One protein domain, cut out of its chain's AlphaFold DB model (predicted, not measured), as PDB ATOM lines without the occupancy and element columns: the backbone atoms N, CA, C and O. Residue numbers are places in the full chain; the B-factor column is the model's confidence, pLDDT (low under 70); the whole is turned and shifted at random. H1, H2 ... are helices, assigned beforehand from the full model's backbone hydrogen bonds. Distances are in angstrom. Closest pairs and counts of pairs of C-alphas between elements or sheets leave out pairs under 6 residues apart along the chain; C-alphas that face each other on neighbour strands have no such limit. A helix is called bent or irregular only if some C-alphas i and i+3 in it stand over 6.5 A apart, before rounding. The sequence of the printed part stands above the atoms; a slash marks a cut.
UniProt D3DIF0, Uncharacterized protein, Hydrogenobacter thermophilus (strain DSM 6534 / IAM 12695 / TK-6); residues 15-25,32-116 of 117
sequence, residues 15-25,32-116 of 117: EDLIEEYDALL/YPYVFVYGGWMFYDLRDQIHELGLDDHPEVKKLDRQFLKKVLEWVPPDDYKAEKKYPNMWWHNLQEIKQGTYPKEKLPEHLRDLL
ATOM      1  N   GLU A  15     194.063 -94.366  69.109       82.19
ATOM      2  CA  GLU A  15     194.603 -93.644  70.264       82.19
ATOM      3  C   GLU A  15     196.125 -93.820  70.356       82.19
ATOM      4  O   GLU A  15     196.830 -92.813  70.413       82.19
ATOM      5  N   ASP A  16     196.641 -95.048  70.207       85.56
ATOM      6  CA  ASP A  16     198.086 -95.332  70.215       85.56
ATOM      7  C   ASP A  16     198.839 -94.526  69.139       85.56
ATOM      8  O   ASP A  16     199.933 -94.012  69.369       85.56
ATOM      9  N   LEU A  17     198.246 -94.389  67.946       88.56
ATOM     10  CA  LEU A  17     198.853 -93.669  66.822       88.56
ATOM     11  C   LEU A  17     198.921 -92.154  67.072       88.56
ATOM     12  O   LEU A  17     199.908 -91.501  66.724       88.56
ATOM     13  N   ILE A  18     197.865 -91.581  67.655       90.88
ATOM     14  CA  ILE A  18     197.818 -90.155  68.003       90.88
ATOM     15  C   ILE A  18     198.767 -89.866  69.171       90.88
ATOM     16  O   ILE A  18     199.481 -88.860  69.131       90.88
ATOM     17  N   GLU A  19     198.810 -90.745  70.173       90.44
ATOM     18  CA  GLU A  19     199.731 -90.645  71.307       90.44
ATOM     19  C   GLU A  19     201.192 -90.715  70.857       90.44
ATOM     20  O   GLU A  19     201.997 -89.888  71.283       90.44
ATOM     21  N   GLU A  20     201.537 -91.624  69.941       89.44
ATOM     22  CA  GLU A  20     202.890 -91.708  69.383       89.44
ATOM     23  C   GLU A  20     203.263 -90.419  68.636       89.44
ATOM     24  O   GLU A  20     204.364 -89.886  68.795       89.44
ATOM     25  N   TYR A  21     202.334 -89.857  67.857       91.81
ATOM     26  CA  TYR A  21     202.582 -88.605  67.143       91.81
ATOM     27  C   TYR A  21     202.837 -87.442  68.113       91.81
ATOM     28  O   TYR A  21     203.785 -86.669  67.929       91.81
ATOM     29  N   ASP A  22     202.038 -87.335  69.176       92.00
ATOM     30  CA  ASP A  22     202.244 -86.341  70.230       92.00
ATOM     31  C   ASP A  22     203.567 -86.563  70.981       92.00
ATOM     32  O   ASP A  22     204.322 -85.612  71.213       92.00
ATOM     33  N   ALA A  23     203.915 -87.813  71.291       87.88
ATOM     34  CA  ALA A  23     205.159 -88.175  71.965       87.88
ATOM     35  C   ALA A  23     206.396 -87.780  71.141       87.88
ATOM     36  O   ALA A  23     207.320 -87.144  71.668       87.88
ATOM     37  N   LEU A  24     206.396 -88.066  69.833       87.00
ATOM     38  CA  LEU A  24     207.467 -87.666  68.914       87.00
ATOM     39  C   LEU A  24     207.629 -86.141  68.856       87.00
ATOM     40  O   LEU A  24     208.751 -85.626  68.797       87.00
ATOM     41  N   LEU A  25     206.521 -85.395  68.904       87.88
ATOM     42  CA  LEU A  25     206.537 -83.930  68.904       87.88
ATOM     43  C   LEU A  25     206.906 -83.326  70.266       87.88
ATOM     44  O   LEU A  25     207.383 -82.184  70.305       87.88
ATOM     45  N   TYR A  32     217.553 -78.457  67.462       60.81
ATOM     46  CA  TYR A  32     217.910 -79.659  66.711       60.81
ATOM     47  C   TYR A  32     217.477 -80.894  67.503       60.81
ATOM     48  O   TYR A  32     218.312 -81.536  68.149       60.81
ATOM     49  N   PRO A  33     216.177 -81.227  67.515       71.94
ATOM     50  CA  PRO A  33     215.722 -82.379  68.265       71.94
ATOM     51  C   PRO A  33     216.284 -83.634  67.594       71.94
ATOM     52  O   PRO A  33     216.118 -83.858  66.393       71.94
ATOM     53  N   TYR A  34     216.952 -84.469  68.387       75.06
ATOM     54  CA  TYR A  34     217.541 -85.733  67.942       75.06
ATOM     55  C   TYR A  34     216.551 -86.580  67.123       75.06
ATOM     56  O   TYR A  34     216.936 -87.212  66.143       75.06
ATOM     57  N   VAL A  35     215.258 -86.521  67.468       75.75
ATOM     58  CA  VAL A  35     214.192 -87.253  66.776       75.75
ATOM     59  C   VAL A  35     213.961 -86.783  65.335       75.75
ATOM     60  O   VAL A  35     213.708 -87.625  64.490       75.75
ATOM     61  N   PHE A  36     214.124 -85.497  64.992       79.25
ATOM     62  CA  PHE A  36     213.983 -85.055  63.592       79.25
ATOM     63  C   PHE A  36     215.165 -85.522  62.740       79.25
ATOM     64  O   PHE A  36     214.996 -85.817  61.564       79.25
ATOM     65  N   VAL A  37     216.360 -85.595  63.329       77.50
ATOM     66  CA  VAL A  37     217.589 -85.931  62.598       77.50
ATOM     67  C   VAL A  37     217.762 -87.443  62.458       77.50
ATOM     68  O   VAL A  37     218.040 -87.933  61.375       77.50
ATOM     69  N   TYR A  38     217.581 -88.208  63.534       77.31
ATOM     70  CA  TYR A  38     217.847 -89.653  63.531       77.31
ATOM     71  C   TYR A  38     216.580 -90.504  63.400       77.31
ATOM     72  O   TYR A  38     216.634 -91.648  62.934       77.31
ATOM     73  N   GLY A  39     215.445 -89.935  63.798       80.44
ATOM     74  CA  GLY A  39     214.125 -90.554  63.778       80.44
ATOM     75  C   GLY A  39     213.161 -89.928  62.773       80.44
ATOM     76  O   GLY A  39     211.974 -90.221  62.836       80.44
ATOM     77  N   GLY A  40     213.643 -89.058  61.878       84.62
ATOM     78  CA  GLY A  40     212.776 -88.225  61.046       84.62
ATOM     79  C   GLY A  40     211.808 -89.026  60.177       84.62
ATOM     80  O   GLY A  40     210.644 -88.652  60.059       84.62
ATOM     81  N   TRP A  41     212.264 -90.179  59.679       86.56
ATOM     82  CA  TRP A  41     211.483 -91.121  58.881       86.56
ATOM     83  C   TRP A  41     210.176 -91.549  59.572       86.56
ATOM     84  O   TRP A  41     209.173 -91.739  58.893       86.56
ATOM     85  N   MET A  42     210.150 -91.602  60.911       89.06
ATOM     86  CA  MET A  42     208.964 -91.997  61.678       89.06
ATOM     87  C   MET A  42     207.797 -91.020  61.497       89.06
ATOM     88  O   MET A  42     206.653 -91.451  61.497       89.06
ATOM     89  N   PHE A  43     208.055 -89.723  61.279       91.31
ATOM     90  CA  PHE A  43     206.983 -88.757  61.006       91.31
ATOM     91  C   PHE A  43     206.293 -89.020  59.664       91.31
ATOM     92  O   PHE A  43     205.085 -88.820  59.540       91.31
ATOM     93  N   TYR A  44     207.053 -89.470  58.663       91.62
ATOM     94  CA  TYR A  44     206.520 -89.788  57.342       91.62
ATOM     95  C   TYR A  44     205.697 -91.078  57.389       91.62
ATOM     96  O   TYR A  44     204.554 -91.077  56.943       91.62
ATOM     97  N   ASP A  45     206.237 -92.134  58.006       89.50
ATOM     98  CA  ASP A  45     205.535 -93.411  58.175       89.50
ATOM     99  C   ASP A  45     204.254 -93.243  58.998       89.50
ATOM    100  O   ASP A  45     203.205 -93.782  58.645       89.50
ATOM    101  N   LEU A  46     204.315 -92.452  60.073       91.56
ATOM    102  CA  LEU A  46     203.159 -92.170  60.912       91.56
ATOM    103  C   LEU A  46     202.092 -91.388  60.138       91.56
ATOM    104  O   LEU A  46     200.911 -91.733  60.219       91.56
ATOM    105  N   ARG A  47     202.467 -90.369  59.347       94.31
ATOM    106  CA  ARG A  47     201.465 -89.647  58.546       94.31
ATOM    107  C   ARG A  47     200.904 -90.451  57.392       94.31
ATOM    108  O   ARG A  47     199.722 -90.267  57.102       94.31
ATOM    109  N   ASP A  48     201.682 -91.344  56.797       93.06
ATOM    110  CA  ASP A  48     201.170 -92.299  55.817       93.06
ATOM    111  C   ASP A  48     200.119 -93.217  56.465       93.06
ATOM    112  O   ASP A  48     199.036 -93.371  55.908       93.06
ATOM    113  N   GLN A  49     200.361 -93.728  57.679       92.06
ATOM    114  CA  GLN A  49     199.386 -94.548  58.416       92.06
ATOM    115  C   GLN A  49     198.111 -93.772  58.791       92.06
ATOM    116  O   GLN A  49     197.004 -94.270  58.589       92.06
ATOM    117  N   ILE A  50     198.237 -92.532  59.276       94.06
ATOM    118  CA  ILE A  50     197.085 -91.649  59.549       94.06
ATOM    119  C   ILE A  50     196.234 -91.453  58.286       94.06
ATOM    120  O   ILE A  50     195.003 -91.502  58.354       94.06
ATOM    121  N   HIS A  51     196.878 -91.239  57.136       94.56
ATOM    122  CA  HIS A  51     196.192 -91.071  55.858       94.56
ATOM    123  C   HIS A  51     195.507 -92.369  55.404       94.56
ATOM    124  O   HIS A  51     194.335 -92.347  55.031       94.56
ATOM    125  N   GLU A  52     196.205 -93.507  55.493       93.25
ATOM    126  CA  GLU A  52     195.679 -94.841  55.160       93.25
ATOM    127  C   GLU A  52     194.434 -95.199  55.996       93.25
ATOM    128  O   GLU A  52     193.522 -95.855  55.490       93.25
ATOM    129  N   LEU A  53     194.356 -94.721  57.242       92.69
ATOM    130  CA  LEU A  53     193.209 -94.901  58.141       92.69
ATOM    131  C   LEU A  53     192.096 -93.849  57.962       92.69
ATOM    132  O   LEU A  53     191.065 -93.933  58.631       92.69
ATOM    133  N   GLY A  54     192.269 -92.859  57.080       93.88
ATOM    134  CA  GLY A  54     191.276 -91.805  56.836       93.88
ATOM    135  C   GLY A  54     191.142 -90.791  57.977       93.88
ATOM    136  O   GLY A  54     190.089 -90.173  58.138       93.88
ATOM    137  N   LEU A  55     192.195 -90.608  58.777       95.00
ATOM    138  CA  LEU A  55     192.192 -89.771  59.983       95.00
ATOM    139  C   LEU A  55     192.683 -88.335  59.745       95.00
ATOM    140  O   LEU A  55     192.821 -87.572  60.699       95.00
ATOM    141  N   ASP A  56     192.910 -87.932  58.492       95.06
ATOM    142  CA  ASP A  56     193.410 -86.591  58.142       95.06
ATOM    143  C   ASP A  56     192.545 -85.450  58.702       95.06
ATOM    144  O   ASP A  56     193.041 -84.364  59.015       95.06
ATOM    145  N   ASP A  57     191.237 -85.690  58.829       95.50
ATOM    146  CA  ASP A  57     190.286 -84.710  59.340       95.50
ATOM    147  C   ASP A  57     190.088 -84.749  60.861       95.50
ATOM    148  O   ASP A  57     189.410 -83.859  61.393       95.50
ATOM    149  N   HIS A  58     190.705 -85.713  61.558       95.81
ATOM    150  CA  HIS A  58     190.587 -85.888  63.003       95.81
ATOM    151  C   HIS A  58     191.113 -84.645  63.756       95.81
ATOM    152  O   HIS A  58     192.205 -84.156  63.443       95.81
ATOM    153  N   PRO A  59     190.386 -84.112  64.761       95.81
ATOM    154  CA  PRO A  59     190.756 -82.860  65.430       95.81
ATOM    155  C   PRO A  59     192.164 -82.859  66.034       95.81
ATOM    156  O   PRO A  59     192.915 -81.901  65.838       95.81
ATOM    157  N   GLU A  60     192.548 -83.941  66.717       96.19
ATOM    158  CA  GLU A  60     193.887 -84.041  67.309       96.19
ATOM    159  C   GLU A  60     194.975 -84.193  66.241       96.19
ATOM    160  O   GLU A  60     196.023 -83.569  66.358       96.19
ATOM    161  N   VAL A  61     194.707 -84.899  65.136       96.69
ATOM    162  CA  VAL A  61     195.661 -85.008  64.018       96.69
ATOM    163  C   VAL A  61     195.931 -83.630  63.424       96.69
ATOM    164  O   VAL A  61     197.085 -83.244  63.278       96.69
ATOM    165  N   LYS A  62     194.890 -82.825  63.179       97.69
ATOM    166  CA  LYS A  62     195.045 -81.443  62.689       97.69
ATOM    167  C   LYS A  62     195.855 -80.568  63.644       97.69
ATOM    168  O   LYS A  62     196.634 -79.715  63.212       97.69
ATOM    169  N   LYS A  63     195.664 -80.740  64.953       96.94
ATOM    170  CA  LYS A  63     196.424 -80.017  65.982       96.94
ATOM    171  C   LYS A  63     197.901 -80.418  65.961       96.94
ATOM    172  O   LYS A  63     198.758 -79.528  65.972       96.94
ATOM    173  N   LEU A  64     198.191 -81.714  65.872       96.38
ATOM    174  CA  LEU A  64     199.551 -82.248  65.797       96.38
ATOM    175  C   LEU A  64     200.235 -81.876  64.476       96.38
ATOM    176  O   LEU A  64     201.364 -81.399  64.507       96.38
ATOM    177  N   ASP A  65     199.532 -81.924  63.342       97.56
ATOM    178  CA  ASP A  65     200.027 -81.466  62.034       97.56
ATOM    179  C   ASP A  65     200.447 -79.986  62.078       97.56
ATOM    180  O   ASP A  65     201.509 -79.610  61.572       97.56
ATOM    181  N   ARG A  66     199.673 -79.128  62.763       97.06
ATOM    182  CA  ARG A  66     200.059 -77.722  62.984       97.06
ATOM    183  C   ARG A  66     201.328 -77.598  63.823       97.06
ATOM    184  O   ARG A  66     202.154 -76.729  63.540       97.06
ATOM    185  N   GLN A  67     201.476 -78.398  64.876       94.44
ATOM    186  CA  GLN A  67     202.671 -78.387  65.726       94.44
ATOM    187  C   GLN A  67     203.896 -78.914  64.978       94.44
ATOM    188  O   GLN A  67     204.967 -78.308  65.055       94.44
ATOM    189  N   PHE A  68     203.723 -79.989  64.215       94.81
ATOM    190  CA  PHE A  68     204.745 -80.571  63.368       94.81
ATOM    191  C   PHE A  68     205.253 -79.554  62.350       94.81
ATOM    192  O   PHE A  68     206.446 -79.248  62.330       94.81
ATOM    193  N   LEU A  69     204.349 -78.932  61.589       95.19
ATOM    194  CA  LEU A  69     204.747 -77.960  60.578       95.19
ATOM    195  C   LEU A  69     205.424 -76.725  61.192       95.19
ATOM    196  O   LEU A  69     206.420 -76.246  60.656       95.19
ATOM    197  N   LYS A  70     204.964 -76.234  62.351       93.12
ATOM    198  CA  LYS A  70     205.654 -75.147  63.070       93.12
ATOM    199  C   LYS A  70     207.104 -75.504  63.403       93.12
ATOM    200  O   LYS A  70     207.991 -74.692  63.152       93.12
ATOM    201  N   LYS A  71     207.354 -76.715  63.911       90.81
ATOM    202  CA  LYS A  71     208.713 -77.200  64.214       90.81
ATOM    203  C   LYS A  71     209.571 -77.314  62.953       90.81
ATOM    204  O   LYS A  71     210.720 -76.886  62.967       90.81
ATOM    205  N   VAL A  72     209.013 -77.806  61.844       91.62
ATOM    206  CA  VAL A  72     209.705 -77.853  60.538       91.62
ATOM    207  C   VAL A  72     210.123 -76.456  60.075       91.62
ATOM    208  O   VAL A  72     211.267 -76.246  59.648       91.62
ATOM    209  N   LEU A  73     209.214 -75.484  60.177       91.44
ATOM    210  CA  LEU A  73     209.473 -74.096  59.794       91.44
ATOM    211  C   LEU A  73     210.540 -73.453  60.693       91.44
ATOM    212  O   LEU A  73     211.454 -72.812  60.173       91.44
ATOM    213  N   GLU A  74     210.492 -73.690  62.005       88.88
ATOM    214  CA  GLU A  74     211.445 -73.138  62.979       88.88
ATOM    215  C   GLU A  74     212.844 -73.771  62.885       88.88
ATOM    216  O   GLU A  74     213.857 -73.073  62.977       88.88
ATOM    217  N   TRP A  75     212.921 -75.087  62.685       87.06
ATOM    218  CA  TRP A  75     214.160 -75.859  62.794       87.06
ATOM    219  C   TRP A  75     214.638 -76.327  61.424       87.06
ATOM    220  O   TRP A  75     215.182 -75.539  60.649       87.06
ATOM    221  N   VAL A  76     214.407 -77.596  61.107       85.44
ATOM    222  CA  VAL A  76     214.717 -78.265  59.845       85.44
ATOM    223  C   VAL A  76     213.626 -79.303  59.570       85.44
ATOM    224  O   VAL A  76     212.978 -79.754  60.519       85.44
ATOM    225  N   PRO A  77     213.402 -79.700  58.308       88.81
ATOM    226  CA  PRO A  77     212.582 -80.867  58.015       88.81
ATOM    227  C   PRO A  77     213.216 -82.127  58.622       88.81
ATOM    228  O   PRO A  77     214.445 -82.176  58.743       88.81
ATOM    229  N   PRO A  78     212.420 -83.134  59.011       88.25
ATOM    230  CA  PRO A  78     212.958 -84.397  59.483       88.25
ATOM    231  C   PRO A  78     213.668 -85.142  58.350       88.25
ATOM    232  O   PRO A  78     213.236 -85.071  57.197       88.25
ATOM    233  N   ASP A  79     214.722 -85.878  58.692       83.44
ATOM    234  CA  ASP A  79     215.451 -86.730  57.753       83.44
ATOM    235  C   ASP A  79     214.541 -87.851  57.226       83.44
ATOM    236  O   ASP A  79     213.855 -88.519  58.001       83.44
ATOM    237  N   ASP A  80     214.526 -88.055  55.912       81.81
ATOM    238  CA  ASP A  80     213.692 -89.026  55.209       81.81
ATOM    239  C   ASP A  80     214.469 -90.279  54.764       81.81
ATOM    240  O   ASP A  80     213.911 -91.103  54.043       81.81
ATOM    241  N   TYR A  81     215.716 -90.482  55.222       77.69
ATOM    242  CA  TYR A  81     216.628 -91.550  54.763       77.69
ATOM    243  C   TYR A  81     216.073 -92.989  54.785       77.69
ATOM    244  O   TYR A  81     216.631 -93.878  54.139       77.69
ATOM    245  N   LYS A  82     215.009 -93.237  55.555       78.06
ATOM    246  CA  LYS A  82     214.300 -94.523  55.663       78.06
ATOM    247  C   LYS A  82     212.826 -94.456  55.273       78.06
ATOM    248  O   LYS A  82     212.184 -95.499  55.262       78.06
ATOM    249  N   ALA A  83     212.294 -93.270  54.989       75.62
ATOM    250  CA  ALA A  83     210.879 -93.104  54.699       75.62
ATOM    251  C   ALA A  83     210.549 -93.716  53.331       75.62
ATOM    252  O   ALA A  83     211.136 -93.346  52.307       75.62
ATOM    253  N   GLU A  84     209.582 -94.630  53.294       76.31
ATOM    254  CA  GLU A  84     209.005 -95.081  52.034       76.31
ATOM    255  C   GLU A  84     207.984 -94.032  51.584       76.31
ATOM    256  O   GLU A  84     206.909 -93.911  52.160       76.31
ATOM    257  N   LYS A  85     208.308 -93.234  50.558       80.00
ATOM    258  CA  LYS A  85     207.404 -92.183  50.059       80.00
ATOM    259  C   LYS A  85     206.245 -92.775  49.257       80.00
ATOM    260  O   LYS A  85     206.186 -92.605  48.039       80.00
ATOM    261  N   LYS A  86     205.315 -93.462  49.925       84.94
ATOM    262  CA  LYS A  86     204.107 -94.033  49.303       84.94
ATOM    263  C   LYS A  86     203.217 -92.947  48.701       84.94
ATOM    264  O   LYS A  86     202.614 -93.149  47.647       84.94
ATOM    265  N   TYR A  87     203.187 -91.776  49.340       88.81
ATOM    266  CA  TYR A  87     202.371 -90.632  48.941       88.81
ATOM    267  C   TYR A  87     203.230 -89.391  48.639       88.81
ATOM    268  O   TYR A  87     203.121 -88.374  49.324       88.81
ATOM    269  N   PRO A  88     204.062 -89.406  47.579       87.69
ATOM    270  CA  PRO A  88     205.057 -88.355  47.332       87.69
ATOM    271  C   PRO A  88     204.438 -86.975  47.064       87.69
ATOM    272  O   PRO A  88     205.092 -85.952  47.236       87.69
ATOM    273  N   ASN A  89     203.165 -86.928  46.664       89.75
ATOM    274  CA  ASN A  89     202.444 -85.682  46.396       89.75
ATOM    275  C   ASN A  89     201.838 -85.039  47.655       89.75
ATOM    276  O   ASN A  89     201.329 -83.919  47.579       89.75
ATOM    277  N   MET A  90     201.861 -85.733  48.795       94.75
ATOM    278  CA  MET A  90     201.290 -85.238  50.042       94.75
ATOM    279  C   MET A  90     202.225 -84.254  50.734       94.75
ATOM    280  O   MET A  90     203.449 -84.361  50.653       94.75
ATOM    281  N   TRP A  91     201.654 -83.267  51.420       95.62
ATOM    282  CA  TRP A  91     202.423 -82.150  51.972       95.62
ATOM    283  C   TRP A  91     203.504 -82.595  52.970       95.62
ATOM    284  O   TRP A  91     204.597 -82.031  52.966       95.62
ATOM    285  N   TRP A  92     203.247 -83.638  53.768       95.12
ATOM    286  CA  TRP A  92     204.205 -84.149  54.752       95.12
ATOM    287  C   TRP A  92     205.424 -84.826  54.113       95.12
ATOM    288  O   TRP A  92     206.427 -84.988  54.788       95.12
ATOM    289  N   HIS A  93     205.394 -85.132  52.810       94.06
ATOM    290  CA  HIS A  93     206.554 -85.595  52.029       94.06
ATOM    291  C   HIS A  93     207.310 -84.464  51.311       94.06
ATOM    292  O   HIS A  93     208.362 -84.700  50.718       94.06
ATOM    293  N   ASN A  94     206.803 -83.229  51.384       93.75
ATOM    294  CA  ASN A  94     207.333 -82.049  50.689       93.75
ATOM    295  C   ASN A  94     207.785 -80.948  51.672       93.75
ATOM    296  O   ASN A  94     207.805 -79.759  51.355       93.75
ATOM    297  N   LEU A  95     208.177 -81.338  52.889       94.38
ATOM    298  CA  LEU A  95     208.534 -80.429  53.987       94.38
ATOM    299  C   LEU A  95     209.711 -79.499  53.660       94.38
ATOM    300  O   LEU A  95     209.734 -78.353  54.112       94.38
ATOM    301  N   GLN A  96     210.663 -79.961  52.845       92.69
ATOM    302  CA  GLN A  96     211.775 -79.135  52.372       92.69
ATOM    303  C   GLN A  96     211.286 -77.984  51.481       92.69
ATOM    304  O   GLN A  96     211.691 -76.840  51.686       92.69
ATOM    305  N   GLU A  97     210.385 -78.265  50.538       94.44
ATOM    306  CA  GLU A  97     209.787 -77.251  49.661       94.44
ATOM    307  C   GLU A  97     208.920 -76.275  50.459       94.44
ATOM    308  O   GLU A  97     208.955 -75.065  50.232       94.44
ATOM    309  N   ILE A  98     208.177 -76.785  51.448       95.56
ATOM    310  CA  ILE A  98     207.363 -75.955  52.340       95.56
ATOM    311  C   ILE A  98     208.251 -74.991  53.133       95.56
ATOM    312  O   ILE A  98     207.968 -73.795  53.177       95.56
ATOM    313  N   LYS A  99     209.360 -75.475  53.705       92.81
ATOM    314  CA  LYS A  99     210.316 -74.628  54.433       92.81
ATOM    315  C   LYS A  99     210.986 -73.586  53.534       92.81
ATOM    316  O   LYS A  99     211.261 -72.480  53.989       92.81
ATOM    317  N   GLN A 100     211.258 -73.931  52.277       93.94
ATOM    318  CA  GLN A 100     211.831 -73.014  51.286       93.94
ATOM    319  C   GLN A 100     210.806 -72.024  50.709       93.94
ATOM    320  O   GLN A 100     211.198 -71.096  50.005       93.94
ATOM    321  N   GLY A 101     209.514 -72.207  50.992       93.31
ATOM    322  CA  GLY A 101     208.437 -71.386  50.439       93.31
ATOM    323  C   GLY A 101     208.145 -71.660  48.960       93.31
ATOM    324  O   GLY A 101     207.506 -70.840  48.308       93.31
ATOM    325  N   THR A 102     208.611 -72.785  48.412       95.12
ATOM    326  CA  THR A 102     208.382 -73.181  47.011       95.12
ATOM    327  C   THR A 102     207.182 -74.113  46.850       95.12
ATOM    328  O   THR A 102     206.661 -74.251  45.742       95.12
ATOM    329  N   TYR A 103     206.703 -74.719  47.940       94.25
ATOM    330  CA  TYR A 103     205.500 -75.547  47.922       94.25
ATOM    331  C   TYR A 103     204.230 -74.686  47.755       94.25
ATOM    332  O   TYR A 103     204.032 -73.745  48.529       94.25
ATOM    333  N   PRO A 104     203.329 -75.001  46.803       93.25
ATOM    334  CA  PRO A 104     202.103 -74.230  46.595       93.25
ATOM    335  C   PRO A 104     201.185 -74.245  47.823       93.25
ATOM    336  O   PRO A 104     200.774 -75.307  48.298       93.25
ATOM    337  N   LYS A 105     200.798 -73.062  48.306       93.31
ATOM    338  CA  LYS A 105     199.946 -72.902  49.496       93.31
ATOM    339  C   LYS A 105     198.583 -73.577  49.336       93.31
ATOM    340  O   LYS A 105     198.021 -74.078  50.305       93.31
ATOM    341  N   GLU A 106     198.057 -73.634  48.120       92.81
ATOM    342  CA  GLU A 106     196.766 -74.242  47.799       92.81
ATOM    343  C   GLU A 106     196.788 -75.766  47.979       92.81
ATOM    344  O   GLU A 106     195.750 -76.357  48.280       92.81
ATOM    345  N   LYS A 107     197.969 -76.393  47.850       93.62
ATOM    346  CA  LYS A 107     198.169 -77.833  48.071       93.62
ATOM    347  C   LYS A 107     198.263 -78.210  49.550       93.62
ATOM    348  O   LYS A 107     198.114 -79.382  49.877       93.62
ATOM    349  N   LEU A 108     198.480 -77.246  50.450       95.25
ATOM    350  CA  LEU A 108     198.385 -77.513  51.882       95.25
ATOM    351  C   LEU A 108     196.921 -77.692  52.312       95.25
ATOM    352  O   LEU A 108     196.050 -76.949  51.836       95.25
ATOM    353  N   PRO A 109     196.653 -78.592  53.276       95.56
ATOM    354  CA  PRO A 109     195.390 -78.629  53.999       95.56
ATOM    355  C   PRO A 109     195.030 -77.260  54.573       95.56
ATOM    356  O   PRO A 109     195.897 -76.535  55.063       95.56
ATOM    357  N   GLU A 110     193.741 -76.911  54.559       95.75
ATOM    358  CA  GLU A 110     193.252 -75.593  54.993       95.75
ATOM    359  C   GLU A 110     193.753 -75.210  56.392       95.75
ATOM    360  O   GLU A 110     194.234 -74.096  56.595       95.75
ATOM    361  N   HIS A 111     193.752 -76.175  57.316       96.25
ATOM    362  CA  HIS A 111     194.208 -76.009  58.692       96.25
ATOM    363  C   HIS A 111     195.725 -75.777  58.847       96.25
ATOM    364  O   HIS A 111     196.176 -75.624  59.976       96.25
ATOM    365  N   LEU A 112     196.517 -75.758  57.769       97.00
ATOM    366  CA  LEU A 112     197.961 -75.469  57.785       97.00
ATOM    367  C   LEU A 112     198.330 -74.202  57.006       97.00
ATOM    368  O   LEU A 112     199.417 -73.656  57.191       97.00
ATOM    369  N   ARG A 113     197.447 -73.713  56.127       94.88
ATOM    370  CA  ARG A 113     197.758 -72.635  55.173       94.88
ATOM    371  C   ARG A 113     198.165 -71.326  55.843       94.88
ATOM    372  O   ARG A 113     198.948 -70.567  55.276       94.88
ATOM    373  N   ASP A 114     197.633 -71.027  57.021       93.75
ATOM    374  CA  ASP A 114     197.926 -69.795  57.760       93.75
ATOM    375  C   ASP A 114     199.319 -69.785  58.415       93.75
ATOM    376  O   ASP A 114     199.774 -68.727  58.858       93.75
ATOM    377  N   LEU A 115     200.005 -70.934  58.444       93.00
ATOM    378  CA  LEU A 115     201.379 -71.054  58.937       93.00
ATOM    379  C   LEU A 115     202.420 -70.575  57.915       93.00
ATOM    380  O   LEU A 115     203.515 -70.191  58.313       93.00
ATOM    381  N   LEU A 116     202.074 -70.552  56.622       85.69
ATOM    382  CA  LEU A 116     202.905 -69.960  55.573       85.69
ATOM    383  C   LEU A 116     202.519 -68.484  55.402       85.69
ATOM    384  O   LEU A 116     201.482 -68.173  54.791       85.69
TER     385      LEU A 116
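AT A GLANCE: This is residues 15 to 25 and 32 to 116 of the 117 residues of an uncharacterized protein of Hydrogenobacter thermophilus (strain DSM 6534 / IAM 12695 / TK-6) (UniProt D3DIF0). What does the model look like? It is a rounded body of helices in which the longest helix, H4, has H1 and H6 nearly aligned with it, while the short H5 packs at a steep tilt on its residues 69 to 73. H3 packs on H1, running the opposite way, H2 lies near H3, and residues 75 to 94 form a long loop between H4 and H5. What is it made of, and how large is it? The printed part has 96 residues with six named helices, H1 to H6 in chain order, and no named strand; its class is all helix. It is compact, with a radius of gyration of the C-alphas of 12.2 A and spans of 33 by 28 by 23 A.

HOW THE PARTS SIT: What does the first helix touch? H1, residues 15 to 25, touches H3, residues 41 to 52, at a shallow tilt of 33 degrees, only just short of steep, opposite ways; their closest C-alphas, those of Tyr 21 and Leu 46, are 7.2 A apart. H1 also touches H4, residues 59 to 74, at a shallow tilt of 18 degrees, the same way, closest at the C-alphas of Asp 22 and Leu 64, 6.6 A. H2, residues 34 to 38, is near H3, with 5 pairs of C-alphas within 10 A. What else touches H4, the hub? H5, residues 95 to 100, touches residues 69 to 73 of H4 alone, at a steep tilt of 47 degrees, the same way, with the C-alphas of Leu 73 and Lys 99 closest at 5.5 A. H6, residues 110 to 115, touches H4 at a shallow tilt of 27 degrees, the same way, with the C-alphas of Arg 66 and Leu 112 closest at 6.0 A. How do the helix backbones read? In H1, H2, H3, H4 and H5 every O i to N i+4 pair is within hydrogen-bond range; in H6 0 of 2 are, against 2 of 3 O i to N i+3 pairs.

IN THESE COORDINATES: Where do the first and last helices lie? H1 begins at C-alpha 15, (194.603, -93.644, 70.264), and H6 ends at C-alpha 115, (201.379, -71.054, 58.937). How long are the helices? From first to last C-alpha H1 measures 15.4 A, H3 16.7 A and H4 23.0 A. H6 is irregular, with C-alphas 111 and 114 at 7.3 A.

THE WHOLE: Is the printed part whole? Residues 26 to 31 are not printed, and C-alphas 25 and 32 are 12.3 A apart across the cut. Which link is long? The link from H4 to H5 is long, with 20 residues. Where is confidence low? Residue 32 is under 70; the mean pLDDT of the printed part is 89.9.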